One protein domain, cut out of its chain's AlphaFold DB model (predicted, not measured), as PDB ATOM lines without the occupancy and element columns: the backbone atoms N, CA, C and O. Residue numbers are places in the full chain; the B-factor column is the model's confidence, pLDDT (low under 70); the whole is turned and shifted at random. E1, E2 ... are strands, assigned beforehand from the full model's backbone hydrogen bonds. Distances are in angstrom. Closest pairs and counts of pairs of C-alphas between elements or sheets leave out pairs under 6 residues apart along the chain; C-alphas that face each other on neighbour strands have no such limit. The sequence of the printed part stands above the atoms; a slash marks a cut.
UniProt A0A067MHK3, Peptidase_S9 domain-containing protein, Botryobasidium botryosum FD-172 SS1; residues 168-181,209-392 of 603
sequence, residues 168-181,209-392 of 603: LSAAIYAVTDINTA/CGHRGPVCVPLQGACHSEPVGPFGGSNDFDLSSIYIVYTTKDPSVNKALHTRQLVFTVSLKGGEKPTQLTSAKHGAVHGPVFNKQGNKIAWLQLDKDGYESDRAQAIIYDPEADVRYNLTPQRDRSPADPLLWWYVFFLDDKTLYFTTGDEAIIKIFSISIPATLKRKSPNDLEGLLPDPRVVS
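This is residues 168 to 181 and 209 to 392 of the 603 residues of the protein "Peptidase_S9 domain-containing protein" of Botryobasidium botryosum FD-172 SS1 (UniProt A0A067MHK3). With little regular structure, sheet E6 E7 E8 E9 stands between sheets E3 E4 E5 and E10 E11 E12 in a loose stack, the pair E1 E2 at one end. Printed are 198 residues, no named helix and twelve strands, E1 to E12 in order, antiparallel within each sheet: all strand, 69 residues in named elements. The whole is compact, radius of gyration of the C-alphas 16.7 A, spans 53 by 37 by 30 A.

Find E6, residues 285-290, beginning at C-alpha 285 (37.063, -2.994, -10.932). Find also E7, 297-302; E8, 312-318; E9, 323-326; E3, 237-239; E4, 243-249; E5, 261-267; E10, 345-347; E11, 351-358; E1, 168-173; E2, 212-215. E12, 361-368, runs 22.7 A to C-alpha 368 (37.191, 11.005, -27.272).

Three meanders, antiparallel neighbours in a row, make a stack of sheets. Between E7 and E8, N 299 is 3.0 A from O 315. The closest C-alphas of E6 and E3, Val 289 and Asp 238, are 5.3 A apart; of E6 and E10, Phe 290 and Leu 347, 6.4 A.

Residues 182-208 are not printed; C-alphas 181 and 209 are 17.9 A apart. Long links include E5 to E6. Of the printed residues, 55 have pLDDT under 70.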
ATOM      1  N   LEU A 168      47.115 -17.302 -21.264       77.56
ATOM      2  CA  LEU A 168      46.053 -18.195 -20.850       77.56
ATOM      3  C   LEU A 168      45.862 -18.142 -19.332       77.56
ATOM      4  O   LEU A 168      46.790 -17.794 -18.597       77.56
ATOM      5  N   SER A 169      44.676 -18.520 -18.870       75.75
ATOM      6  CA  SER A 169      44.413 -18.792 -17.454       75.75
ATOM      7  C   SER A 169      44.318 -20.299 -17.225       75.75
ATOM      8  O   SER A 169      43.873 -21.042 -18.101       75.75
ATOM      9  N   ALA A 170      44.734 -20.776 -16.057       73.44
ATOM     10  CA  ALA A 170      44.552 -22.171 -15.687       73.44
ATOM     11  C   ALA A 170      44.190 -22.296 -14.209       73.44
ATOM     12  O   ALA A 170      44.754 -21.604 -13.366       73.44
ATOM     13  N   ALA A 171      43.260 -23.198 -13.897       71.75
ATOM     14  CA  ALA A 171      42.897 -23.508 -12.520       71.75
ATOM     15  C   ALA A 171      43.969 -24.407 -11.883       71.75
ATOM     16  O   ALA A 171      44.006 -25.615 -12.145       71.75
ATOM     17  N   ILE A 172      44.823 -23.815 -11.046       67.88
ATOM     18  CA  ILE A 172      45.911 -24.497 -10.331       67.88
ATOM     19  C   ILE A 172      45.679 -24.447  -8.815       67.88
ATOM     20  O   ILE A 172      44.790 -23.744  -8.329       67.88
ATOM     21  N   TYR A 173      46.449 -25.223  -8.054       65.50
ATOM     22  CA  TYR A 173      46.447 -25.101  -6.596       65.50
ATOM     23  C   TYR A 173      47.277 -23.875  -6.196       65.50
ATOM     24  O   TYR A 173      48.259 -23.547  -6.857       65.50
ATOM     25  N   ALA A 174      46.880 -23.198  -5.116       57.03
ATOM     26  CA  ALA A 174      47.340 -21.854  -4.744       57.03
ATOM     27  C   ALA A 174      48.868 -21.665  -4.578       57.03
ATOM     28  O   ALA A 174      49.335 -20.535  -4.474       57.03
ATOM     29  N   VAL A 175      49.650 -22.745  -4.551       56.03
ATOM     30  CA  VAL A 175      51.092 -22.744  -4.253       56.03
ATOM     31  C   VAL A 175      51.928 -23.564  -5.240       56.03
ATOM     32  O   VAL A 175      53.097 -23.826  -4.971       56.03
ATOM     33  N   THR A 176      51.368 -24.009  -6.369       58.78
ATOM     34  CA  THR A 176      52.026 -25.049  -7.180       58.78
ATOM     35  C   THR A 176      52.393 -24.601  -8.588       58.78
ATOM     36  O   THR A 176      51.733 -23.767  -9.201       58.78
ATOM     37  N   ASP A 177      53.499 -25.154  -9.090       65.25
ATOM     38  CA  ASP A 177      53.918 -25.017 -10.483       65.25
ATOM     39  C   ASP A 177      52.898 -25.724 -11.391       65.25
ATOM     40  O   ASP A 177      52.502 -26.868 -11.124       65.25
ATOM     41  N   ILE A 178      52.515 -25.062 -12.487       67.88
ATOM     42  CA  ILE A 178      51.683 -25.602 -13.568       67.88
ATOM     43  C   ILE A 178      52.149 -26.989 -14.030       67.88
ATOM     44  O   ILE A 178      51.316 -27.836 -14.362       67.88
ATOM     45  N   ASN A 179      53.456 -27.253 -13.996       71.00
ATOM     46  CA  ASN A 179      54.033 -28.534 -14.395       71.00
ATOM     47  C   ASN A 179      53.673 -29.682 -13.434       71.00
ATOM     48  O   ASN A 179      53.536 -30.823 -13.868       71.00
ATOM     49  N   THR A 180      53.450 -29.385 -12.150       72.19
ATOM     50  CA  THR A 180      53.129 -30.377 -11.099       72.19
ATOM     51  C   THR A 180      51.626 -30.566 -10.876       72.19
ATOM     52  O   THR A 180      51.193 -31.524 -10.232       72.19
ATOM     53  N   ALA A 181      50.797 -29.679 -11.432       70.69
ATOM     54  CA  ALA A 181      49.354 -29.676 -11.201       70.69
ATOM     55  C   ALA A 181      48.657 -30.970 -11.671       70.69
ATOM     56  O   ALA A 181      47.673 -31.392 -11.066       70.69
ATOM     57  N   CYS A 209      32.400 -25.793  -6.072       45.50
ATOM     58  CA  CYS A 209      33.064 -25.772  -4.772       45.50
ATOM     59  C   CYS A 209      34.455 -26.430  -4.896       45.50
ATOM     60  O   CYS A 209      34.548 -27.612  -5.240       45.50
ATOM     61  N   GLY A 210      35.550 -25.694  -4.661       51.59
ATOM     62  CA  GLY A 210      36.905 -26.260  -4.739       51.59
ATOM     63  C   GLY A 210      38.051 -25.280  -4.444       51.59
ATOM     64  O   GLY A 210      37.871 -24.073  -4.495       51.59
ATOM     65  N   HIS A 211      39.245 -25.816  -4.149       52.62
ATOM     66  CA  HIS A 211      40.460 -25.058  -3.753       52.62
ATOM     67  C   HIS A 211      41.342 -24.620  -4.933       52.62
ATOM     68  O   HIS A 211      42.528 -24.356  -4.749       52.62
ATOM     69  N   ARG A 212      40.814 -24.638  -6.162       56.88
ATOM     70  CA  ARG A 212      41.563 -24.167  -7.331       56.88
ATOM     71  C   ARG A 212      41.124 -22.750  -7.647       56.88
ATOM     72  O   ARG A 212      39.947 -22.534  -7.926       56.88
ATOM     73  N   GLY A 213      42.070 -21.824  -7.619       56.03
ATOM     74  CA  GLY A 213      41.901 -20.498  -8.199       56.03
ATOM     75  C   GLY A 213      42.519 -20.489  -9.595       56.03
ATOM     76  O   GLY A 213      43.534 -21.161  -9.811       56.03
ATOM     77  N   PRO A 214      41.936 -19.783 -10.573       54.38
ATOM     78  CA  PRO A 214      42.648 -19.536 -11.809       54.38
ATOM     79  C   PRO A 214      43.849 -18.617 -11.528       54.38
ATOM     80  O   PRO A 214      43.755 -17.675 -10.738       54.38
ATOM     81  N   VAL A 215      44.996 -18.941 -12.121       54.25
ATOM     82  CA  VAL A 215      46.234 -18.159 -12.017       54.25
ATOM     83  C   VAL A 215      46.856 -18.052 -13.405       54.25
ATOM     84  O   VAL A 215      46.892 -19.026 -14.166       54.25
ATOM     85  N   CYS A 216      47.367 -16.871 -13.737       53.66
ATOM     86  CA  CYS A 216      48.215 -16.668 -14.907       53.66
ATOM     87  C   CYS A 216      49.680 -16.918 -14.533       53.66
ATOM     88  O   CYS A 216      50.132 -16.473 -13.483       53.66
ATOM     89  N   VAL A 217      50.439 -17.594 -15.402       51.59
ATOM     90  CA  VAL A 217      51.848 -17.978 -15.156       51.59
ATOM     91  C   VAL A 217      52.725 -16.820 -14.632       51.59
ATOM     92  O   VAL A 217      53.466 -17.041 -13.676       51.59
ATOM     93  N   PRO A 218      52.616 -15.576 -15.142       54.53
ATOM     94  CA  PRO A 218      53.418 -14.446 -14.654       54.53
ATOM     95  C   PRO A 218      53.080 -13.977 -13.228       54.53
ATOM     96  O   PRO A 218      53.787 -13.138 -12.681       54.53
ATOM     97  N   LEU A 219      52.000 -14.487 -12.628       55.62
ATOM     98  CA  LEU A 219      51.510 -14.104 -11.300       55.62
ATOM     99  C   LEU A 219      51.943 -15.080 -10.199       55.62
ATOM    100  O   LEU A 219      51.513 -14.954  -9.048       55.62
ATOM    101  N   GLN A 220      52.777 -16.067 -10.535       58.12
ATOM    102  CA  GLN A 220      53.246 -17.066  -9.585       58.12
ATOM    103  C   GLN A 220      53.963 -16.394  -8.400       58.12
ATOM    104  O   GLN A 220      54.934 -15.662  -8.574       58.12
ATOM    105  N   GLY A 221      53.463 -16.636  -7.183       59.03
ATOM    106  CA  GLY A 221      54.003 -16.064  -5.942       59.03
ATOM    107  C   GLY A 221      53.405 -14.718  -5.509       59.03
ATOM    108  O   GLY A 221      53.744 -14.245  -4.428       59.03
ATOM    109  N   ALA A 222      52.494 -14.115  -6.286       57.69
ATOM    110  CA  ALA A 222      51.853 -12.839  -5.934       57.69
ATOM    111  C   ALA A 222      50.601 -12.977  -5.040       57.69
ATOM    112  O   ALA A 222      50.019 -11.971  -4.658       57.69
ATOM    113  N   CYS A 223      50.155 -14.201  -4.719       67.00
ATOM    114  CA  CYS A 223      48.863 -14.476  -4.056       67.00
ATOM    115  C   CYS A 223      47.632 -13.916  -4.803       67.00
ATOM    116  O   CYS A 223      46.554 -13.792  -4.222       67.00
ATOM    117  N   HIS A 224      47.773 -13.597  -6.092       75.62
ATOM    118  CA  HIS A 224      46.696 -13.103  -6.947       75.62
ATOM    119  C   HIS A 224      46.004 -14.266  -7.663       75.62
ATOM    120  O   HIS A 224      46.652 -15.233  -8.068       75.62
ATOM    121  N   SER A 225      44.688 -14.161  -7.842       71.56
ATOM    122  CA  SER A 225      43.894 -15.108  -8.632       71.56
ATOM    123  C   SER A 225      43.103 -14.353  -9.690       71.56
ATOM    124  O   SER A 225      42.539 -13.298  -9.393       71.56
ATOM    125  N   GLU A 226      43.127 -14.883 -10.910       72.94
ATOM    126  CA  GLU A 226      42.693 -14.215 -12.132       72.94
ATOM    127  C   GLU A 226      42.338 -15.264 -13.211       72.94
ATOM    128  O   GLU A 226      43.149 -16.170 -13.452       72.94
ATOM    129  N   PRO A 227      41.164 -15.187 -13.876       76.56
ATOM    130  CA  PRO A 227      40.089 -14.200 -13.704       76.56
ATOM    131  C   PRO A 227      39.357 -14.237 -12.360       76.56
ATOM    132  O   PRO A 227      39.298 -15.271 -11.686       76.56
ATOM    133  N   VAL A 228      38.748 -13.109 -11.991       76.25
ATOM    134  CA  VAL A 228      38.028 -12.948 -10.726       76.25
ATOM    135  C   VAL A 228      36.629 -13.556 -10.828       76.25
ATOM    136  O   VAL A 228      35.679 -12.974 -11.350       76.25
ATOM    137  N   GLY A 229      36.471 -14.758 -10.276       67.12
ATOM    138  CA  GLY A 229      35.172 -15.427 -10.213       67.12
ATOM    139  C   GLY A 229      34.118 -14.628  -9.422       67.12
ATOM    140  O   GLY A 229      34.461 -13.914  -8.472       67.12
ATOM    141  N   PRO A 230      32.824 -14.783  -9.755       58.00
ATOM    142  CA  PRO A 230      32.272 -15.808 -10.648       58.00
ATOM    143  C   PRO A 230      32.096 -15.364 -12.107       58.00
ATOM    144  O   PRO A 230      31.971 -16.215 -12.981       58.00
ATOM    145  N   PHE A 231      32.056 -14.056 -12.366       61.62
ATOM    146  CA  PHE A 231      31.772 -13.496 -13.691       61.62
ATOM    147  C   PHE A 231      33.033 -13.215 -14.504       61.62
ATOM    148  O   PHE A 231      32.942 -12.934 -15.699       61.62
ATOM    149  N   GLY A 232      34.195 -13.301 -13.859       68.06
ATOM    150  CA  GLY A 232      35.478 -13.066 -14.482       68.06
ATOM    151  C   GLY A 232      35.785 -14.014 -15.630       68.06
ATOM    152  O   GLY A 232      35.427 -15.197 -15.628       68.06
ATOM    153  N   GLY A 233      36.503 -13.498 -16.620       75.06
ATOM    154  CA  GLY A 233      36.892 -14.250 -17.808       75.06
ATOM    155  C   GLY A 233      38.032 -13.585 -18.565       75.06
ATOM    156  O   GLY A 233      38.837 -12.858 -18.004       75.06
ATOM    157  N   SER A 234      38.089 -13.777 -19.882       74.62
ATOM    158  CA  SER A 234      39.118 -13.169 -20.749       74.62
ATOM    159  C   SER A 234      39.076 -11.634 -20.852       74.62
ATOM    160  O   SER A 234      39.779 -11.075 -21.693       74.62
ATOM    161  N   ASN A 235      38.206 -10.974 -20.090       78.00
ATOM    162  CA  ASN A 235      38.099  -9.518 -20.010       78.00
ATOM    163  C   ASN A 235      38.733  -8.961 -18.728       78.00
ATOM    164  O   ASN A 235      38.847  -7.752 -18.607       78.00
ATOM    165  N   ASP A 236      39.150  -9.809 -17.791       83.19
ATOM    166  CA  ASP A 236      39.757  -9.365 -16.531       83.19
ATOM    167  C   ASP A 236      41.265  -9.070 -16.684       83.19
ATOM    168  O   ASP A 236      41.897  -8.508 -15.788       83.19
ATOM    169  N   PHE A 237      41.829  -9.368 -17.861       87.25
ATOM    170  CA  PHE A 237      43.207  -9.069 -18.227       87.25
ATOM    171  C   PHE A 237      43.357  -8.676 -19.701       87.25
ATOM    172  O   PHE A 237      42.612  -9.141 -20.571       87.25
ATOM    173  N   ASP A 238      44.387  -7.878 -19.975       87.81
ATOM    174  CA  ASP A 238      44.803  -7.468 -21.312       87.81
ATOM    175  C   ASP A 238      46.331  -7.310 -21.403       87.81
ATOM    176  O   ASP A 238      47.062  -7.359 -20.408       87.81
ATOM    177  N   LEU A 239      46.832  -7.172 -22.626       86.62
ATOM    178  CA  LEU A 239      48.243  -7.295 -22.958       86.62
ATOM    179  C   LEU A 239      48.710  -6.163 -23.873       86.62
ATOM    180  O   LEU A 239      48.105  -5.884 -24.903       86.62
ATOM    181  N   SER A 240      49.866  -5.593 -23.550       86.38
ATOM    182  CA  SER A 240      50.670  -4.804 -24.487       86.38
ATOM    183  C   SER A 240      51.814  -5.658 -25.049       86.38
ATOM    184  O   SER A 240      51.917  -6.857 -24.782       86.38
ATOM    185  N   SER A 241      52.721  -5.050 -25.815       82.69
ATOM    186  CA  SER A 241      53.926  -5.734 -26.303       82.69
ATOM    187  C   SER A 241      54.896  -6.143 -25.183       82.69
ATOM    188  O   SER A 241      55.742  -7.008 -25.412       82.69
ATOM    189  N   ILE A 242      54.787  -5.536 -23.993       86.00
ATOM    190  CA  ILE A 242      55.763  -5.677 -22.897       86.00
ATOM    191  C   ILE A 242      55.149  -5.898 -21.505       86.00
ATOM    192  O   ILE A 242      55.813  -6.474 -20.645       86.00
ATOM    193  N   TYR A 243      53.901  -5.490 -21.274       88.44
ATOM    194  CA  TYR A 243      53.215  -5.567 -19.980       88.44
ATOM    195  C   TYR A 243      51.879  -6.299 -20.077       88.44
ATOM    196  O   TYR A 243      51.201  -6.249 -21.102       88.44
ATOM    197  N   ILE A 244      51.484  -6.903 -18.960       88.69
ATOM    198  CA  ILE A 244      50.143  -7.423 -18.695       88.69
ATOM    199  C   ILE A 244      49.452  -6.447 -17.756       88.69
ATOM    200  O   ILE A 244      50.050  -6.071 -16.750       88.69
ATOM    201  N   VAL A 245      48.197  -6.107 -18.033       91.50
ATOM    202  CA  VAL A 245      47.301  -5.470 -17.067       91.50
ATOM    203  C   VAL A 245      46.220  -6.468 -16.679       91.50
ATOM    204  O   VAL A 245      45.714  -7.189 -17.534       91.50
ATOM    205  N   TYR A 246      45.892  -6.561 -15.395       90.88
ATOM    206  CA  TYR A 246      44.902  -7.520 -14.906       90.88
ATOM    207  C   TYR A 246      44.231  -7.041 -13.621       90.88
ATOM    208  O   TYR A 246      44.758  -6.169 -12.919       90.88
ATOM    209  N   THR A 247      43.072  -7.617 -13.309       89.75
ATOM    210  CA  THR A 247      42.374  -7.406 -12.037       89.75
ATOM    211  C   THR A 247      42.645  -8.523 -11.044       89.75
ATOM    212  O   THR A 247      43.014  -9.627 -11.407       89.75
ATOM    213  N   THR A 248      42.462  -8.270  -9.755       87.00
ATOM    214  CA  THR A 248      42.340  -9.348  -8.770       87.00
ATOM    215  C   THR A 248      41.553  -8.862  -7.558       87.00
ATOM    216  O   THR A 248      41.468  -7.655  -7.312       87.00
ATOM    217  N   LYS A 249      40.960  -9.778  -6.781       85.38
ATOM    218  CA  LYS A 249      40.366  -9.428  -5.479       85.38
ATOM    219  C   LYS A 249      41.438  -8.839  -4.574       85.38
ATOM    220  O   LYS A 249      42.557  -9.343  -4.548       85.38
ATOM    221  N   ASP A 250      41.085  -7.804  -3.817       86.44
ATOM    222  CA  ASP A 250      42.024  -7.215  -2.867       86.44
ATOM    223  C   ASP A 250      42.429  -8.274  -1.816       86.44
ATOM    224  O   ASP A 250      41.565  -8.781  -1.094       86.44
ATOM    225  N   PRO A 251      43.721  -8.651  -1.735       80.38
ATOM    226  CA  PRO A 251      44.175  -9.704  -0.832       80.38
ATOM    227  C   PRO A 251      44.154  -9.277   0.644       80.38
ATOM    228  O   PRO A 251      44.285 -10.129   1.519       80.38
ATOM    229  N   SER A 252      44.003  -7.980   0.935       84.00
ATOM    230  CA  SER A 252      43.993  -7.434   2.297       84.00
ATOM    231  C   SER A 252      42.620  -7.463   2.975       84.00
ATOM    232  O   SER A 252      42.528  -7.218   4.179       84.00
ATOM    233  N   VAL A 253      41.552  -7.775   2.233       83.19
ATOM    234  CA  VAL A 253      40.174  -7.788   2.744       83.19
ATOM    235  C   VAL A 253      39.559  -9.183   2.674       83.19
ATOM    236  O   VAL A 253      39.992 -10.056   1.921       83.19
ATOM    237  N   ASN A 254      38.498  -9.409   3.451       79.94
ATOM    238  CA  ASN A 254      37.753 -10.661   3.369       79.94
ATOM    239  C   ASN A 254      37.006 -10.744   2.026       79.94
ATOM    240  O   ASN A 254      35.999 -10.065   1.824       79.94
ATOM    241  N   LYS A 255      37.461 -11.631   1.135       76.31
ATOM    242  CA  LYS A 255      36.916 -11.818  -0.222       76.31
ATOM    243  C   LYS A 255      35.400 -12.076  -0.265       76.31
ATOM    244  O   LYS A 255      34.775 -11.773  -1.274       76.31
ATOM    245  N   ALA A 256      34.811 -12.638   0.797       72.62
ATOM    246  CA  ALA A 256      33.382 -12.956   0.870       72.62
ATOM    247  C   ALA A 256      32.501 -11.802   1.370       72.62
ATOM    248  O   ALA A 256      31.293 -11.834   1.154       72.62
ATOM    249  N   LEU A 257      33.084 -10.811   2.048       74.19
ATOM    250  CA  LEU A 257      32.358  -9.653   2.585       74.19
ATOM    251  C   LEU A 257      32.633  -8.367   1.799       74.19
ATOM    252  O   LEU A 257      31.946  -7.373   2.012       74.19
ATOM    253  N   HIS A 258      33.618  -8.393   0.900       81.00
ATOM    254  CA  HIS A 258      34.063  -7.240   0.129       81.00
ATOM    255  C   HIS A 258      34.017  -7.516  -1.375       81.00
ATOM    256  O   HIS A 258      34.383  -8.586  -1.878       81.00
ATOM    257  N   THR A 259      33.597  -6.502  -2.120       81.75
ATOM    258  CA  THR A 259      33.539  -6.550  -3.584       81.75
ATOM    259  C   THR A 259      34.817  -5.998  -4.199       81.75
ATOM    260  O   THR A 259      35.103  -6.317  -5.353       81.75
ATOM    261  N   ARG A 260      35.611  -5.272  -3.400       87.00
ATOM    262  CA  ARG A 260      36.869  -4.622  -3.755       87.00
ATOM    263  C   ARG A 260      37.810  -5.490  -4.585       87.00
ATOM    264  O   ARG A 260      38.197  -6.600  -4.207       87.00
ATOM    265  N   GLN A 261      38.208  -4.923  -5.716       89.75
ATOM    266  CA  GLN A 261      39.198  -5.475  -6.629       89.75
ATOM    267  C   GLN A 261      40.235  -4.402  -6.956       89.75
ATOM    268  O   GLN A 261      39.973  -3.207  -6.826       89.75
ATOM    269  N   LEU A 262      41.417  -4.823  -7.379       91.06
ATOM    270  CA  LEU A 262      42.540  -3.948  -7.688       91.06
ATOM    271  C   LEU A 262      43.031  -4.230  -9.104       91.06
ATOM    272  O   LEU A 262      42.991  -5.374  -9.552       91.06
ATOM    273  N   VAL A 263      43.522  -3.196  -9.786       93.12
ATOM    274  CA  VAL A 263      44.208  -3.342 -11.077       93.12
ATOM    275  C   VAL A 263      45.706  -3.367 -10.824       93.12
ATOM    276  O   VAL A 263      46.225  -2.521 -10.093       93.12
ATOM    277  N   PHE A 264      46.400  -4.301 -11.462       91.75
ATOM    278  CA  PHE A 264      47.851  -4.421 -11.427       91.75
ATOM    279  C   PHE A 264      48.433  -4.459 -12.836       91.75
ATOM    280  O   PHE A 264      47.778  -4.893 -13.782       91.75
ATOM    281  N   THR A 265      49.694  -4.049 -12.953       91.69
ATOM    282  CA  THR A 265      50.528  -4.299 -14.131       91.69
ATOM    283  C   THR A 265      51.748  -5.141 -13.770       91.69
ATOM    284  O   THR A 265      52.266  -5.048 -12.654       91.69
ATOM    285  N   VAL A 266      52.207  -5.982 -14.694       88.81
ATOM    286  CA  VAL A 266      53.426  -6.786 -14.539       88.81
ATOM    287  C   VAL A 266      54.126  -6.973 -15.883       88.81
ATOM    288  O   VAL A 266      53.481  -7.085 -16.925       88.81
ATOM    289  N   SER A 267      55.459  -6.988 -15.870       86.62
ATOM    290  CA  SER A 267      56.276  -7.231 -17.062       86.62
ATOM    291  C   SER A 267      56.069  -8.646 -17.604       86.62
ATOM    292  O   SER A 267      56.127  -9.626 -16.859       86.62
ATOM    293  N   LEU A 268      55.915  -8.769 -18.926       81.69
ATOM    294  CA  LEU A 268      55.847 -10.059 -19.620       81.69
ATOM    295  C   LEU A 268      57.138 -10.875 -19.494       81.69
ATOM    296  O   LEU A 268      57.108 -12.093 -19.653       81.69
ATOM    297  N   LYS A 269      58.269 -10.225 -19.191       79.62
ATOM    298  CA  LYS A 269      59.547 -10.913 -18.950       79.62
ATOM    299  C   LYS A 269      59.567 -11.679 -17.621       79.62
ATOM    300  O   LYS A 269      60.415 -12.550 -17.449       79.62
ATOM    301  N   GLY A 270      58.640 -11.379 -16.708       73.94
ATOM    302  CA  GLY A 270      58.612 -11.940 -15.359       73.94
ATOM    303  C   GLY A 270      59.740 -11.419 -14.458       73.94
ATOM    304  O   GLY A 270      60.546 -10.581 -14.855       73.94
ATOM    305  N   GLY A 271      59.772 -11.902 -13.213       70.81
ATOM    306  CA  GLY A 271      60.810 -11.586 -12.217       70.81
ATOM    307  C   GLY A 271      60.575 -10.311 -11.395       70.81
ATOM    308  O   GLY A 271      61.134 -10.174 -10.309       70.81
ATOM    309  N   GLU A 272      59.713  -9.410 -11.862       79.75
ATOM    310  CA  GLU A 272      59.312  -8.202 -11.137       79.75
ATOM    311  C   GLU A 272      58.020  -8.425 -10.341       79.75
ATOM    312  O   GLU A 272      57.143  -9.193 -10.740       79.75
ATOM    313  N   LYS A 273      57.880  -7.723  -9.210       83.75
ATOM    314  CA  LYS A 273      56.623  -7.724  -8.451       83.75
ATOM    315  C   LYS A 273      55.551  -6.929  -9.210       83.75
ATOM    316  O   LYS A 273      55.872  -5.865  -9.743       83.75
ATOM    317  N   PRO A 274      54.284  -7.381  -9.215       88.88
ATOM    318  CA  PRO A 274      53.203  -6.604  -9.802       88.88
ATOM    319  C   PRO A 274      53.074  -5.215  -9.170       88.88
ATOM    320  O   PRO A 274      53.139  -5.069  -7.950       88.88
ATOM    321  N   THR A 275      52.849  -4.201 -10.003       90.44
ATOM    322  CA  THR A 275      52.639  -2.814  -9.571       90.44
ATOM    323  C   THR A 275      51.150  -2.505  -9.546       90.44
ATOM    324  O   THR A 275      50.472  -2.653 -10.562       90.44
ATOM    325  N   GLN A 276      50.633  -2.082  -8.392       91.38
ATOM    326  CA  GLN A 276      49.231  -1.700  -8.248       91.38
ATOM    327  C   GLN A 276      48.959  -0.380  -8.975       91.38
ATOM    328  O   GLN A 276      49.631   0.622  -8.738       91.38
ATOM    329  N   LEU A 277      47.934  -0.371  -9.822       91.31
ATOM    330  CA  LEU A 277      47.483   0.809 -10.549       91.31
ATOM    331  C   LEU A 277      46.298   1.497  -9.875       91.31
ATOM    332  O   LEU A 277      46.152   2.699 -10.030       91.31
ATOM    333  N   THR A 278      45.453   0.795  -9.127       88.88
ATOM    334  CA  THR A 278      44.281   1.396  -8.463       88.88
ATOM    335  C   THR A 278      44.635   2.228  -7.228       88.88
ATOM    336  O   THR A 278      45.631   1.970  -6.552       88.88
ATOM    337  N   SER A 279      43.778   3.200  -6.894       77.81
ATOM    338  CA  SER A 279      43.897   4.009  -5.669       77.81
ATOM    339  C   SER A 279      43.344   3.280  -4.429       77.81
ATOM    340  O   SER A 279      42.876   2.153  -4.524       77.81
ATOM    341  N   ALA A 280      43.418   3.892  -3.242       68.12
ATOM    342  CA  ALA A 280      43.029   3.226  -1.996       68.12
ATOM    343  C   ALA A 280      41.514   3.229  -1.691       68.12
ATOM    344  O   ALA A 280      41.110   2.521  -0.767       68.12
ATOM    345  N   LYS A 281      40.672   3.995  -2.403       82.44
ATOM    346  CA  LYS A 281      39.226   4.126  -2.120       82.44
ATOM    347  C   LYS A 281      38.393   3.911  -3.388       82.44
ATOM    348  O   LYS A 281      38.255   4.842  -4.173       82.44
ATOM    349  N   HIS A 282      37.851   2.707  -3.556       89.31
ATOM    350  CA  HIS A 282      36.921   2.323  -4.625       89.31
ATOM    351  C   HIS A 282      36.322   0.933  -4.326       89.31
ATOM    352  O   HIS A 282      36.738   0.272  -3.367       89.31
ATOM    353  N   GLY A 283      35.350   0.506  -5.136       88.88
ATOM    354  CA  GLY A 283      34.710  -0.810  -5.078       88.88
ATOM    355  C   GLY A 283      35.337  -1.850  -6.010       88.88
ATOM    356  O   GLY A 283      36.555  -2.024  -6.055       88.88
ATOM    357  N   ALA A 284      34.504  -2.596  -6.735       88.25
ATOM    358  CA  ALA A 284      34.987  -3.534  -7.746       88.25
ATOM    359  C   ALA A 284      35.580  -2.793  -8.959       88.25
ATOM    360  O   ALA A 284      35.184  -1.670  -9.277       88.25
ATOM    361  N   VAL A 285      36.523  -3.438  -9.644       89.69
ATOM    362  CA  VAL A 285      37.063  -2.994 -10.932       89.69
ATOM    363  C   VAL A 285      36.914  -4.110 -11.950       89.69
ATOM    364  O   VAL A 285      36.949  -5.280 -11.578       89.69
ATOM    365  N   HIS A 286      36.743  -3.758 -13.220       87.75
ATOM    366  CA  HIS A 286      36.511  -4.715 -14.300       87.75
ATOM    367  C   HIS A 286      37.138  -4.233 -15.605       87.75
ATOM    368  O   HIS A 286      37.300  -3.030 -15.814       87.75
ATOM    369  N   GLY A 287      37.427  -5.161 -16.517       87.88
ATOM    370  CA  GLY A 287      37.730  -4.810 -17.903       87.88
ATOM    371  C   GLY A 287      38.987  -3.962 -18.115       87.88
ATOM    372  O   GLY A 287      38.879  -2.983 -18.854       87.88
ATOM    373  N   PRO A 288      40.143  -4.232 -17.473       92.44
ATOM    374  CA  PRO A 288      41.337  -3.451 -17.737       92.44
ATOM    375  C   PRO A 288      41.822  -3.710 -19.167       92.44
ATOM    376  O   PRO A 288      41.985  -4.858 -19.572       92.44
ATOM    377  N   VAL A 289      42.059  -2.645 -19.928       91.12
ATOM    378  CA  VAL A 289      42.484  -2.711 -21.333       91.12
ATOM    379  C   VAL A 289      43.597  -1.713 -21.617       91.12
ATOM    380  O   VAL A 289      43.588  -0.597 -21.092       91.12
ATOM    381  N   PHE A 290      44.548  -2.094 -22.466       90.81
ATOM    382  CA  PHE A 290      45.515  -1.170 -23.050       90.81
ATOM    383  C   PHE A 290      44.915  -0.461 -24.265       90.81
ATOM    384  O   PHE A 290      44.037  -0.989 -24.947       90.81
ATOM    385  N   ASN A 291      45.423   0.732 -24.580       89.31
ATOM    386  CA  ASN A 291      45.239   1.279 -25.922       89.31
ATOM    387  C   ASN A 291      46.157   0.571 -26.929       89.31
ATOM    388  O   ASN A 291      47.098  -0.126 -26.547       89.31
ATOM    389  N   LYS A 292      45.945   0.806 -28.229       82.56
ATOM    390  CA  LYS A 292      46.747   0.183 -29.297       82.56
ATOM    391  C   LYS A 292      48.248   0.470 -29.179       82.56
ATOM    392  O   LYS A 292      49.049  -0.423 -29.440       82.56
ATOM    393  N   GLN A 293      48.636   1.678 -28.769       84.62
ATOM    394  CA  GLN A 293      50.048   2.016 -28.527       84.62
ATOM    395  C   GLN A 293      50.627   1.396 -27.245       84.62
ATOM    396  O   GLN A 293      51.845   1.383 -27.080       84.62
ATOM    397  N   GLY A 294      49.793   0.898 -26.328       87.62
ATOM    398  CA  GLY A 294      50.223   0.345 -25.041       87.62
ATOM    399  C   GLY A 294      50.724   1.384 -24.029       87.62
ATOM    400  O   GLY A 294      51.347   1.008 -23.040       87.62
ATOM    401  N   ASN A 295      50.469   2.676 -24.259       88.19
ATOM    402  CA  ASN A 295      50.892   3.790 -23.399       88.19
ATOM    403  C   ASN A 295      49.752   4.388 -22.557       88.19
ATOM    404  O   ASN A 295      49.964   5.367 -21.847       88.19
ATOM    405  N   LYS A 296      48.540   3.832 -22.626       91.38
ATOM    406  CA  LYS A 296      47.410   4.154 -21.750       91.38
ATOM    407  C   LYS A 296      46.674   2.887 -21.359       91.38
ATOM    408  O   LYS A 296      46.638   1.917 -22.115       91.38
ATOM    409  N   ILE A 297      46.069   2.929 -20.180       93.69
ATOM    410  CA  ILE A 297      45.260   1.842 -19.633       93.69
ATOM    411  C   ILE A 297      43.887   2.408 -19.278       93.69
ATOM    412  O   ILE A 297      43.804   3.508 -18.737       93.69
ATOM    413  N   ALA A 298      42.820   1.668 -19.556       93.06
ATOM    414  CA  ALA A 298      41.479   1.975 -19.076       93.06
ATOM    415  C   ALA A 298      40.918   0.817 -18.256       93.06
ATOM    416  O   ALA A 298      41.240  -0.329 -18.540       93.06
ATOM    417  N   TRP A 299      40.056   1.098 -17.285       92.69
ATOM    418  CA  TRP A 299      39.241   0.085 -16.607       92.69
ATOM    419  C   TRP A 299      37.901   0.670 -16.164       92.69
ATOM    420  O   TRP A 299      37.715   1.888 -16.113       92.69
ATOM    421  N   LEU A 300      36.972  -0.213 -15.824       91.69
ATOM    422  CA  LEU A 300      35.723   0.121 -15.154       91.69
ATOM    423  C   LEU A 300      35.924   0.056 -13.648       91.69
ATOM    424  O   LEU A 300      36.519  -0.899 -13.156       91.69
ATOM    425  N   GLN A 301      35.419   1.039 -12.914       89.56
ATOM    426  CA  GLN A 301      35.553   1.123 -11.462       89.56
ATOM    427  C   GLN A 301      34.223   1.507 -10.816       89.56
ATOM    428  O   GLN A 301      33.590   2.464 -11.247       89.56
ATOM    429  N   LEU A 302      33.823   0.777  -9.776       88.38
ATOM    430  CA  LEU A 302      32.732   1.166  -8.880       88.38
ATOM    431  C   LEU A 302      33.259   2.125  -7.804       88.38
ATOM    432  O   LEU A 302      34.408   1.995  -7.369       88.38
ATOM    433  N   ASP A 303      32.432   3.048  -7.324       84.62
ATOM    434  CA  ASP A 303      32.828   4.013  -6.295       84.62
ATOM    435  C   ASP A 303      32.874   3.367  -4.902       84.62
ATOM    436  O   ASP A 303      33.770   3.664  -4.104       84.62
ATOM    437  N   LYS A 304      31.934   2.461  -4.600       85.38
ATOM    438  CA  LYS A 304      31.745   1.888  -3.259       85.38
ATOM    439  C   LYS A 304      32.045   0.391  -3.191       85.38
ATOM    440  O   LYS A 304      31.503  -0.422  -3.935       85.38
ATOM    441  N   ASP A 305      32.869   0.013  -2.219       86.38
ATOM    442  CA  ASP A 305      33.048  -1.386  -1.823       86.38
ATOM    443  C   ASP A 305      31.768  -1.936  -1.177       86.38
ATOM    444  O   ASP A 305      31.065  -1.229  -0.456       86.38
ATOM    445  N   GLY A 306      31.447  -3.193  -1.469       79.38
ATOM    446  CA  GLY A 306      30.224  -3.864  -1.032       79.38
ATOM    447  C   GLY A 306      28.981  -3.524  -1.858       79.38
ATOM    448  O   GLY A 306      28.003  -4.262  -1.786       79.38
ATOM    449  N   TYR A 307      29.006  -2.464  -2.674       79.38
ATOM    450  CA  TYR A 307      27.848  -2.035  -3.454       79.38
ATOM    451  C   TYR A 307      27.969  -2.468  -4.918       79.38
ATOM    452  O   TYR A 307      28.351  -1.701  -5.789       79.38
ATOM    453  N   GLU A 308      27.662  -3.730  -5.214       75.06
ATOM    454  CA  GLU A 308      27.813  -4.253  -6.582       75.06
ATOM    455  C   GLU A 308      26.843  -3.602  -7.589       75.06
ATOM    456  O   GLU A 308      27.079  -3.659  -8.792       75.06
ATOM    457  N   SER A 309      25.748  -2.995  -7.111       75.62
ATOM    458  CA  SER A 309      24.774  -2.286  -7.958       75.62
ATOM    459  C   SER A 309      25.184  -0.834  -8.244       75.62
ATOM    460  O   SER A 309      24.390  -0.075  -8.797       75.62
ATOM    461  N   ASP A 310      26.383  -0.434  -7.819       78.56
ATOM    462  CA  ASP A 310      26.929   0.892  -8.069       78.56
ATOM    463  C   ASP A 310      27.170   1.132  -9.561       78.56
ATOM    464  O   ASP A 310      27.364   0.212 -10.367       78.56
ATOM    465  N   ARG A 311      27.212   2.406  -9.926       84.88
ATOM    466  CA  ARG A 311      27.487   2.825 -11.286       84.88
ATOM    467  C   ARG A 311      28.968   2.606 -11.561       84.88
ATOM    468  O   ARG A 311      29.825   3.139 -10.860       84.88
ATOM    469  N   ALA A 312      29.277   1.899 -12.644       86.62
ATOM    470  CA  ALA A 312      30.650   1.828 -13.115       86.62
ATOM    471  C   ALA A 312      31.096   3.178 -13.690       86.62
ATOM    472  O   ALA A 312      30.317   3.922 -14.283       86.62
ATOM    473  N   GLN A 313      32.375   3.483 -13.541       87.81
ATOM    474  CA  GLN A 313      33.025   4.655 -14.105       87.81
ATOM    475  C   GLN A 313      34.199   4.207 -14.969       87.81
ATOM    476  O   GLN A 313      34.938   3.305 -14.578       87.81
ATOM    477  N   ALA A 314      34.390   4.831 -16.130       89.88
ATOM    478  CA  ALA A 314      35.546   4.554 -16.972       89.88
ATOM    479  C   ALA A 314      36.740   5.389 -16.496       89.88
ATOM    480  O   ALA A 314      36.753   6.610 -16.651       89.88
ATOM    481  N   ILE A 315      37.747   4.733 -15.931       89.69
ATOM    482  CA  ILE A 315      38.982   5.372 -15.480       89.69
ATOM    483  C   ILE A 315      40.053   5.180 -16.545       89.69
ATOM    484  O   ILE A 315      40.252   4.065 -17.016       89.69
ATOM    485  N   ILE A 316      40.754   6.258 -16.900       90.75
ATOM    486  CA  ILE A 316      41.964   6.217 -17.723       90.75
ATOM    487  C   ILE A 316      43.179   6.443 -16.832       90.75
ATOM    488  O   ILE A 316      43.176   7.330 -15.977       90.75
ATOM    489  N   TYR A 317      44.230   5.672 -17.072       90.62
ATOM    490  CA  TYR A 317      45.545   5.819 -16.476       90.62
ATOM    491  C   TYR A 317      46.596   6.059 -17.553       90.62
ATOM    492  O   TYR A 317      46.679   5.330 -18.545       90.62
ATOM    493  N   ASP A 318      47.405   7.086 -17.324       89.75
ATOM    494  CA  ASP A 318      48.597   7.385 -18.100       89.75
ATOM    495  C   ASP A 318      49.838   6.976 -17.286       89.75
ATOM    496  O   ASP A 318      50.134   7.633 -16.282       89.75
ATOM    497  N   PRO A 319      50.554   5.907 -17.683       87.44
ATOM    498  CA  PRO A 319      51.737   5.437 -16.974       87.44
ATOM    499  C   PRO A 319      52.931   6.395 -17.028       87.44
ATOM    500  O   PRO A 319      53.725   6.391 -16.093       87.44
ATOM    501  N   GLU A 320      53.087   7.203 -18.085       87.00
ATOM    502  CA  GLU A 320      54.220   8.135 -18.202       87.00
ATOM    503  C   GLU A 320      54.069   9.311 -17.239       87.00
ATOM    504  O   GLU A 320      55.034   9.753 -16.615       87.00
ATOM    505  N   ALA A 321      52.846   9.824 -17.115       85.62
ATOM    506  CA  ALA A 321      52.539  10.940 -16.229       85.62
ATOM    507  C   ALA A 321      52.142  10.507 -14.803       85.62
ATOM    508  O   ALA A 321      52.049  11.371 -13.928       85.62
ATOM    509  N   ASP A 322      51.891   9.213 -14.575       85.62
ATOM    510  CA  ASP A 322      51.302   8.642 -13.350       85.62
ATOM    511  C   ASP A 322      50.033   9.396 -12.904       85.62
ATOM    512  O   ASP A 322      49.861   9.810 -11.754       85.62
ATOM    513  N   VAL A 323      49.120   9.613 -13.854       84.81
ATOM    514  CA  VAL A 323      47.840  10.296 -13.604       84.81
ATOM    515  C   VAL A 323      46.660   9.413 -13.959       84.81
ATOM    516  O   VAL A 323      46.696   8.640 -14.917       84.81
ATOM    517  N   ARG A 324      45.593   9.550 -13.170       86.44
ATOM    518  CA  ARG A 324      44.331   8.823 -13.327       86.44
ATOM    519  C   ARG A 324      43.201   9.821 -13.431       86.44
ATOM    520  O   ARG A 324      43.160  10.766 -12.644       86.44
ATOM    521  N   TYR A 325      42.281   9.593 -14.351       84.44
ATOM    522  CA  TYR A 325      41.148  10.483 -14.540       84.44
ATOM    523  C   TYR A 325      39.887   9.741 -14.975       84.44
ATOM    524  O   TYR A 325      39.954   8.766 -15.722       84.44
ATOM    525  N   ASN A 326      38.735  10.187 -14.473       85.75
ATOM    526  CA  ASN A 326      37.435   9.616 -14.803       85.75
ATOM    527  C   ASN A 326      36.901  10.234 -16.103       85.75
ATOM    528  O   ASN A 326      36.743  11.450 -16.202       85.75
ATOM    529  N   LEU A 327      36.608   9.393 -17.093       83.25
ATOM    530  CA  LEU A 327      36.102   9.789 -18.407       83.25
ATOM    531  C   LEU A 327      34.565   9.846 -18.464       83.25
ATOM    532  O   LEU A 327      33.994  10.306 -19.448       83.25
ATOM    533  N   THR A 328      33.870   9.391 -17.420       81.25
ATOM    534  CA  THR A 328      32.401   9.366 -17.346       81.25
ATOM    535  C   THR A 328      31.847   9.878 -16.004       81.25
ATOM    536  O   THR A 328      30.965   9.231 -15.437       81.25
ATOM    537  N   PRO A 329      32.300  11.028 -15.463       72.12
ATOM    538  CA  PRO A 329      31.909  11.472 -14.119       72.12
ATOM    539  C   PRO A 329      30.407  11.791 -13.991       72.12
ATOM    540  O   PRO A 329      29.776  11.441 -12.992       72.12
ATOM    541  N   GLN A 330      29.818  12.399 -15.026       68.69
ATOM    542  CA  GLN A 330      28.444  12.929 -15.022       68.69
ATOM    543  C   GLN A 330      27.403  11.998 -15.651       68.69
ATOM    544  O   GLN A 330      26.219  12.317 -15.722       68.69
ATOM    545  N   ARG A 331      27.821  10.841 -16.166       72.44
ATOM    546  CA  ARG A 331      26.916   9.976 -16.918       72.44
ATOM    547  C   ARG A 331      26.072   9.157 -15.955       72.44
ATOM    548  O   ARG A 331      26.613   8.338 -15.236       72.44
ATOM    549  N   ASP A 332      24.756   9.316 -15.963       79.44
ATOM    550  CA  ASP A 332      23.861   8.547 -15.076       79.44
ATOM    551  C   ASP A 332      23.882   7.026 -15.371       79.44
ATOM    552  O   ASP A 332      23.584   6.194 -14.522       79.44
ATOM    553  N   ARG A 333      24.287   6.622 -16.580       82.50
ATOM    554  CA  ARG A 333      24.396   5.212 -16.983       82.50
ATOM    555  C   ARG A 333      25.838   4.707 -16.920       82.50
ATOM    556  O   ARG A 333      26.732   5.371 -17.446       82.50
ATOM    557  N   SER A 334      26.032   3.492 -16.409       82.56
ATOM    558  CA  SER A 334      27.328   2.803 -16.423       82.56
ATOM    559  C   SER A 334      27.893   2.671 -17.856       82.56
ATOM    560  O   SER A 334      27.172   2.252 -18.776       82.56
ATOM    561  N   PRO A 335      29.169   3.031 -18.094       76.25
ATOM    562  CA  PRO A 335      29.891   2.640 -19.292       76.25
ATOM    563  C   PRO A 335      30.212   1.155 -19.152       76.25
ATOM    564  O   PRO A 335      31.001   0.773 -18.304       76.25
ATOM    565  N   ALA A 336      29.565   0.321 -19.956       72.00
ATOM    566  CA  ALA A 336      29.484  -1.127 -19.789       72.00
ATOM    567  C   ALA A 336      28.799  -1.572 -18.488       72.00
ATOM    568  O   ALA A 336      28.896  -0.954 -17.433       72.00
ATOM    569  N   ASP A 337      28.042  -2.661 -18.598       69.88
ATOM    570  CA  ASP A 337      27.554  -3.378 -17.429       69.88
ATOM    571  C   ASP A 337      28.574  -4.491 -17.161       69.88
ATOM    572  O   ASP A 337      28.640  -5.437 -17.955       69.88
ATOM    573  N   PRO A 338      29.420  -4.369 -16.121       56.69
ATOM    574  CA  PRO A 338      30.526  -5.294 -15.882       56.69
ATOM    575  C   PRO A 338      30.068  -6.734 -15.617       56.69
ATOM    576  O   PRO A 338      30.875  -7.660 -15.690       56.69
ATOM    577  N   LEU A 339      28.777  -6.939 -15.354       57.25
ATOM    578  CA  LEU A 339      28.169  -8.246 -15.126       57.25
ATOM    579  C   LEU A 339      27.647  -8.898 -16.411       57.25
ATOM    580  O   LEU A 339      27.320 -10.088 -16.435       57.25
ATOM    581  N   LEU A 340      27.629  -8.160 -17.524       56.81
ATOM    582  CA  LEU A 340      27.392  -8.727 -18.843       56.81
ATOM    583  C   LEU A 340      28.703  -9.261 -19.416       56.81
ATOM    584  O   LEU A 340      29.501  -8.515 -19.958       56.81
ATOM    585  N   TRP A 341      28.883 -10.578 -19.431       48.75
ATOM    586  CA  TRP A 341      30.043 -11.273 -20.027       48.75
ATOM    587  C   TRP A 341      30.411 -10.896 -21.486       48.75
ATOM    588  O   TRP A 341      31.411 -11.377 -22.018       48.75
ATOM    589  N   TRP A 342      29.595 -10.082 -22.160       55.47
ATOM    590  CA  TRP A 342      29.722  -9.665 -23.555       55.47
ATOM    591  C   TRP A 342      29.803  -8.142 -23.750       55.47
ATOM    592  O   TRP A 342      29.703  -7.691 -24.892       55.47
ATOM    593  N   TYR A 343      29.959  -7.339 -22.690       64.56
ATOM    594  CA  TYR A 343      30.089  -5.891 -22.859       64.56
ATOM    595  C   TYR A 343      31.276  -5.542 -23.771       64.56
ATOM    596  O   TYR A 343      32.304  -6.222 -23.789       64.56
ATOM    597  N   VAL A 344      31.129  -4.464 -24.538       70.06
ATOM    598  CA  VAL A 344      32.258  -3.860 -25.248       70.06
ATOM    599  C   VAL A 344      32.876  -2.844 -24.303       70.06
ATOM    600  O   VAL A 344      32.161  -2.004 -23.760       70.06
ATOM    601  N   PHE A 345      34.185  -2.937 -24.105       76.81
ATOM    602  CA  PHE A 345      35.012  -1.912 -23.484       76.81
ATOM    603  C   PHE A 345      36.373  -1.981 -24.165       76.81
ATOM    604  O   PHE A 345      37.105  -2.955 -24.013       76.81
ATOM    605  N   PHE A 346      36.648  -1.009 -25.024       81.25
ATOM    606  CA  PHE A 346      37.829  -1.010 -25.873       81.25
ATOM    607  C   PHE A 346      38.432   0.382 -25.922       81.25
ATOM    608  O   PHE A 346      37.718   1.365 -26.139       81.25
ATOM    609  N   LEU A 347      39.755   0.443 -25.799       81.06
ATOM    610  CA  LEU A 347      40.518   1.675 -25.859       81.06
ATOM    611  C   LEU A 347      41.284   1.756 -27.185       81.06
ATOM    612  O   LEU A 347      42.237   1.021 -27.425       81.06
ATOM    613  N   ASP A 348      40.860   2.659 -28.065       82.38
ATOM    614  CA  ASP A 348      41.694   3.120 -29.174       82.38
ATOM    615  C   ASP A 348      42.658   4.210 -28.675       82.38
ATOM    616  O   ASP A 348      42.547   4.683 -27.545       82.38
ATOM    617  N   ASP A 349      43.588   4.672 -29.511       84.25
ATOM    618  CA  ASP A 349      44.569   5.685 -29.090       84.25
ATOM    619  C   ASP A 349      43.951   7.047 -28.747       84.25
ATOM    620  O   ASP A 349      44.526   7.817 -27.976       84.25
ATOM    621  N   LYS A 350      42.788   7.362 -29.326       84.38
ATOM    622  CA  LYS A 350      42.095   8.646 -29.131       84.38
ATOM    623  C   LYS A 350      40.654   8.507 -28.663       84.38
ATOM    624  O   LYS A 350      40.023   9.524 -28.387       84.38
ATOM    625  N   THR A 351      40.118   7.292 -28.591       83.88
ATOM    626  CA  THR A 351      38.686   7.071 -28.367       83.88
ATOM    627  C   THR A 351      38.457   5.823 -27.526       83.88
ATOM    628  O   THR A 351      38.956   4.751 -27.850       83.88
ATOM    629  N   LEU A 352      37.652   5.941 -26.473       85.06
ATOM    630  CA  LEU A 352      37.126   4.801 -25.729       85.06
ATOM    631  C   LEU A 352      35.756   4.423 -26.301       85.06
ATOM    632  O   LEU A 352      34.896   5.289 -26.457       85.06
ATOM    633  N   TYR A 353      35.542   3.139 -26.572       82.38
ATOM    634  CA  TYR A 353      34.274   2.581 -27.038       82.38
ATOM    635  C   TYR A 353      33.697   1.642 -25.990       82.38
ATOM    636  O   TYR A 353      34.413   0.800 -25.446       82.38
ATOM    637  N   PHE A 354      32.399   1.763 -25.722       81.00
ATOM    638  CA  PHE A 354      31.742   0.945 -24.712       81.00
ATOM    639  C   PHE A 354      30.250   0.729 -24.973       81.00
ATOM    640  O   PHE A 354      29.568   1.584 -25.531       81.00
ATOM    641  N   THR A 355      29.708  -0.412 -24.550       79.56
ATOM    642  CA  THR A 355      28.249  -0.644 -24.524       79.56
ATOM    643  C   THR A 355      27.618   0.017 -23.304       79.56
ATOM    644  O   THR A 355      28.194  -0.053 -22.237       79.56
ATOM    645  N   THR A 356      26.414   0.572 -23.384       80.25
ATOM    646  CA  THR A 356      25.655   1.038 -22.212       80.25
ATOM    647  C   THR A 356      24.194   0.639 -22.362       80.25
ATOM    648  O   THR A 356      23.609   0.802 -23.435       80.25
ATOM    649  N   GLY A 357      23.599   0.137 -21.281       77.94
ATOM    650  CA  GLY A 357      22.156  -0.051 -21.192       77.94
ATOM    651  C   GLY A 357      21.442   1.282 -21.033       77.94
ATOM    652  O   GLY A 357      21.746   2.048 -20.123       77.94
ATOM    653  N   ASP A 358      20.491   1.548 -21.914       79.56
ATOM    654  CA  ASP A 358      19.690   2.761 -21.927       79.56
ATOM    655  C   ASP A 358      18.246   2.400 -22.282       79.56
ATOM    656  O   ASP A 358      17.964   1.955 -23.396       79.56
ATOM    657  N   GLU A 359      17.347   2.514 -21.300       81.38
ATOM    658  CA  GLU A 359      15.918   2.189 -21.432       81.38
ATOM    659  C   GLU A 359      15.661   0.757 -21.946       81.38
ATOM    660  O   GLU A 359      14.944   0.530 -22.927       81.38
ATOM    661  N   ALA A 360      16.299  -0.224 -21.294       76.19
ATOM    662  CA  ALA A 360      16.284  -1.648 -21.650       76.19
ATOM    663  C   ALA A 360      16.766  -1.965 -23.082       76.19
ATOM    664  O   ALA A 360      16.491  -3.040 -23.628       76.19
ATOM    665  N   ILE A 361      17.502  -1.043 -23.704       74.25
ATOM    666  CA  ILE A 361      18.186  -1.245 -24.978       74.25
ATOM    667  C   ILE A 361      19.681  -1.086 -24.733       74.25
ATOM    668  O   ILE A 361      20.130  -0.105 -24.152       74.25
ATOM    669  N   ILE A 362      20.474  -2.049 -25.190       74.75
ATOM    670  CA  ILE A 362      21.929  -1.935 -25.122       74.75
ATOM    671  C   ILE A 362      22.395  -1.189 -26.365       74.75
ATOM    672  O   ILE A 362      22.232  -1.663 -27.489       74.75
ATOM    673  N   LYS A 363      22.940   0.003 -26.145       74.69
ATOM    674  CA  LYS A 363      23.518   0.870 -27.173       74.69
ATOM    675  C   LYS A 363      25.036   0.830 -27.045       74.69
ATOM    676  O   LYS A 363      25.566   0.400 -26.025       74.69
ATOM    677  N   ILE A 364      25.743   1.291 -28.065       75.94
ATOM    678  CA  ILE A 364      27.197   1.433 -28.018       75.94
ATOM    679  C   ILE A 364      27.515   2.917 -28.139       75.94
ATOM    680  O   ILE A 364      26.857   3.645 -28.882       75.94
ATOM    681  N   PHE A 365      28.487   3.362 -27.362       77.81
ATOM    682  CA  PHE A 365      28.933   4.734 -27.270       77.81
ATOM    683  C   PHE A 365      30.432   4.813 -27.523       77.81
ATOM    684  O   PHE A 365      31.170   3.855 -27.289       77.81
ATOM    685  N   SER A 366      30.878   5.977 -27.969       81.19
ATOM    686  CA  SER A 366      32.276   6.349 -28.006       81.19
ATOM    687  C   SER A 366      32.489   7.706 -27.347       81.19
ATOM    688  O   SER A 366      31.627   8.584 -27.390       81.19
ATOM    689  N   ILE A 367      33.647   7.880 -26.725       82.94
ATOM    690  CA  ILE A 367      34.077   9.143 -26.131       82.94
ATOM    691  C   ILE A 367      35.530   9.395 -26.508       82.94
ATOM    692  O   ILE A 367      36.375   8.504 -26.420       82.94
ATOM    693  N   SER A 368      35.821  10.610 -26.965       84.56
ATOM    694  CA  SER A 368      37.191  11.005 -27.272       84.56
ATOM    695  C   SER A 368      37.988  11.177 -25.983       84.56
ATOM    696  O   SER A 368      37.528  11.805 -25.030       84.56
ATOM    697  N   ILE A 369      39.192  10.623 -25.970       84.06
ATOM    698  CA  ILE A 369      40.130  10.718 -24.860       84.06
ATOM    699  C   ILE A 369      40.820  12.083 -24.971       84.06
ATOM    700  O   ILE A 369      41.446  12.365 -26.000       84.06
ATOM    701  N   PRO A 370      40.711  12.955 -23.956       79.69
ATOM    702  CA  PRO A 370      41.435  14.216 -23.961       79.69
ATOM    703  C   PRO A 370      42.949  13.973 -23.876       79.69
ATOM    704  O   PRO A 370      43.412  12.927 -23.419       79.69
ATOM    705  N   ALA A 371      43.744  14.966 -24.283       78.06
ATOM    706  CA  ALA A 371      45.182  14.937 -24.026       78.06
ATOM    707  C   ALA A 371      45.445  14.779 -22.519       78.06
ATOM    708  O   ALA A 371      44.692  15.317 -21.704       78.06
ATOM    709  N   THR A 372      46.511  14.056 -22.158       73.75
ATOM    710  CA  THR A 372      46.853  13.775 -20.759       73.75
ATOM    711  C   THR A 372      46.905  15.067 -19.957       73.75
ATOM    712  O   THR A 372      47.789  15.909 -20.130       73.75
ATOM    713  N   LEU A 373      45.939  15.226 -19.060       63.34
ATOM    714  CA  LEU A 373      45.915  16.347 -18.144       63.34
ATOM    715  C   LEU A 373      46.930  16.069 -17.039       63.34
ATOM    716  O   LEU A 373      46.883  15.020 -16.408       63.34
ATOM    717  N   LYS A 374      47.820  17.024 -16.746       61.38
ATOM    718  CA  LYS A 374      48.766  16.949 -15.612       61.38
ATOM    719  C   LYS A 374      48.071  17.082 -14.239       61.38
ATOM    720  O   LYS A 374      48.619  17.696 -13.325       61.38
ATOM    721  N   ARG A 375      46.836  16.593 -14.094       55.75
ATOM    722  CA  ARG A 375      46.026  16.686 -12.871       55.75
ATOM    723  C   ARG A 375      46.037  15.341 -12.151       55.75
ATOM    724  O   ARG A 375      45.918  14.298 -12.780       55.75
ATOM    725  N   LYS A 376      46.215  15.375 -10.829       53.47
ATOM    726  CA  LYS A 376      46.441  14.181  -9.994       53.47
ATOM    727  C   LYS A 376      45.160  13.532  -9.454       53.47
ATOM    728  O   LYS A 376      45.258  12.510  -8.781       53.47
ATOM    729  N   SER A 377      43.986  14.116  -9.695       55.31
ATOM    730  CA  SER A 377      42.721  13.666  -9.102       55.31
ATOM    731  C   SER A 377      41.742  13.151 -10.168       55.31
ATOM    732  O   SER A 377      41.522  13.846 -11.167       55.31
ATOM    733  N   PRO A 378      41.097  11.986  -9.939       51.81
ATOM    734  CA  PRO A 378      40.090  11.416 -10.831       51.81
ATOM    735  C   PRO A 378      38.890  12.318 -11.142       51.81
ATOM    736  O   PRO A 378      38.259  12.136 -12.181       51.81
ATOM    737  N   ASN A 379      38.592  13.285 -10.268       53.72
ATOM    738  CA  ASN A 379      37.343  14.053 -10.288       53.72
ATOM    739  C   ASN A 379      37.461  15.441 -10.951       53.72
ATOM    740  O   ASN A 379      36.454  16.120 -11.114       53.72
ATOM    741  N   ASP A 380      38.652  15.864 -11.387       51.19
ATOM    742  CA  ASP A 380      38.908  17.249 -11.833       51.19
ATOM    743  C   ASP A 380      38.529  17.528 -13.310       51.19
ATOM    744  O   ASP A 380      38.991  18.512 -13.902       51.19
ATOM    745  N   LEU A 381      37.753  16.641 -13.939       52.97
ATOM    746  CA  LEU A 381      37.386  16.681 -15.365       52.97
ATOM    747  C   LEU A 381      35.983  17.233 -15.649       52.97
ATOM    748  O   LEU A 381      35.523  17.225 -16.794       52.97
ATOM    749  N   GLU A 382      35.304  17.715 -14.615       50.09
ATOM    750  CA  GLU A 382      33.940  18.228 -14.692       50.09
ATOM    751  C   GLU A 382      33.815  19.351 -15.746       50.09
ATOM    752  O   GLU A 382      34.536  20.347 -15.708       50.09
ATOM    753  N   GLY A 383      32.938  19.156 -16.742       50.94
ATOM    754  CA  GLY A 383      32.641  20.137 -17.800       50.94
ATOM    755  C   GLY A 383      33.622  20.220 -18.981       50.94
ATOM    756  O   GLY A 383      33.360  20.972 -19.916       50.94
ATOM    757  N   LEU A 384      34.726  19.460 -18.982       55.12
ATOM    758  CA  LEU A 384      35.720  19.473 -20.074       55.12
ATOM    759  C   LEU A 384      35.570  18.316 -21.072       55.12
ATOM    760  O   LEU A 384      36.234  18.310 -22.111       55.12
ATOM    761  N   LEU A 385      34.742  17.323 -20.754       62.22
ATOM    762  CA  LEU A 385      34.593  16.120 -21.565       62.22
ATOM    763  C   LEU A 385      33.477  16.285 -22.604       62.22
ATOM    764  O   LEU A 385      32.400  16.768 -22.256       62.22
ATOM    765  N   PRO A 386      33.706  15.881 -23.867       58.97
ATOM    766  CA  PRO A 386      32.656  15.883 -24.874       58.97
ATOM    767  C   PRO A 386      31.586  14.841 -24.529       58.97
ATOM    768  O   PRO A 386      31.902  13.768 -24.008       58.97
ATOM    769  N   ASP A 387      30.332  15.125 -24.885       63.66
ATOM    770  CA  ASP A 387      29.251  14.150 -24.744       63.66
ATOM    771  C   ASP A 387      29.574  12.865 -25.528       63.66
ATOM    772  O   ASP A 387      29.951  12.937 -26.708       63.66
ATOM    773  N   PRO A 388      29.417  11.674 -24.914       63.56
ATOM    774  CA  PRO A 388      29.624  10.416 -25.611       63.56
ATOM    775  C   PRO A 388      28.688  10.299 -26.813       63.56
ATOM    776  O   PRO A 388      27.466  10.413 -26.689       63.56
ATOM    777  N   ARG A 389      29.253  10.010 -27.983       66.12
ATOM    778  CA  ARG A 389      28.494   9.801 -29.218       66.12
ATOM    779  C   ARG A 389      27.995   8.366 -29.253       66.12
ATOM    780  O   ARG A 389      28.730   7.457 -28.889       66.12
ATOM    781  N   VAL A 390      26.768   8.131 -29.707       61.47
ATOM    782  CA  VAL A 390      26.295   6.763 -29.974       61.47
ATOM    783  C   VAL A 390      27.016   6.254 -31.221       61.47
ATOM    784  O   VAL A 390      26.895   6.848 -32.291       61.47
ATOM    785  N   VAL A 391      27.778   5.173 -31.085       52.12
ATOM    786  CA  VAL A 391      28.588   4.594 -32.160       52.12
ATOM    787  C   VAL A 391      28.544   3.085 -32.034       52.12
ATOM    788  O   VAL A 391      29.010   2.568 -31.035       52.12
ATOM    789  N   SER A 392      28.022   2.359 -33.021       49.59
ATOM    790  CA  SER A 392      27.921   0.895 -32.942       49.59
ATOM    791  C   SER A 392      29.142   0.215 -33.547       49.59
ATOM    792  O   SER A 392      29.146  -0.060 -34.742       49.59
TER     793      SER A 392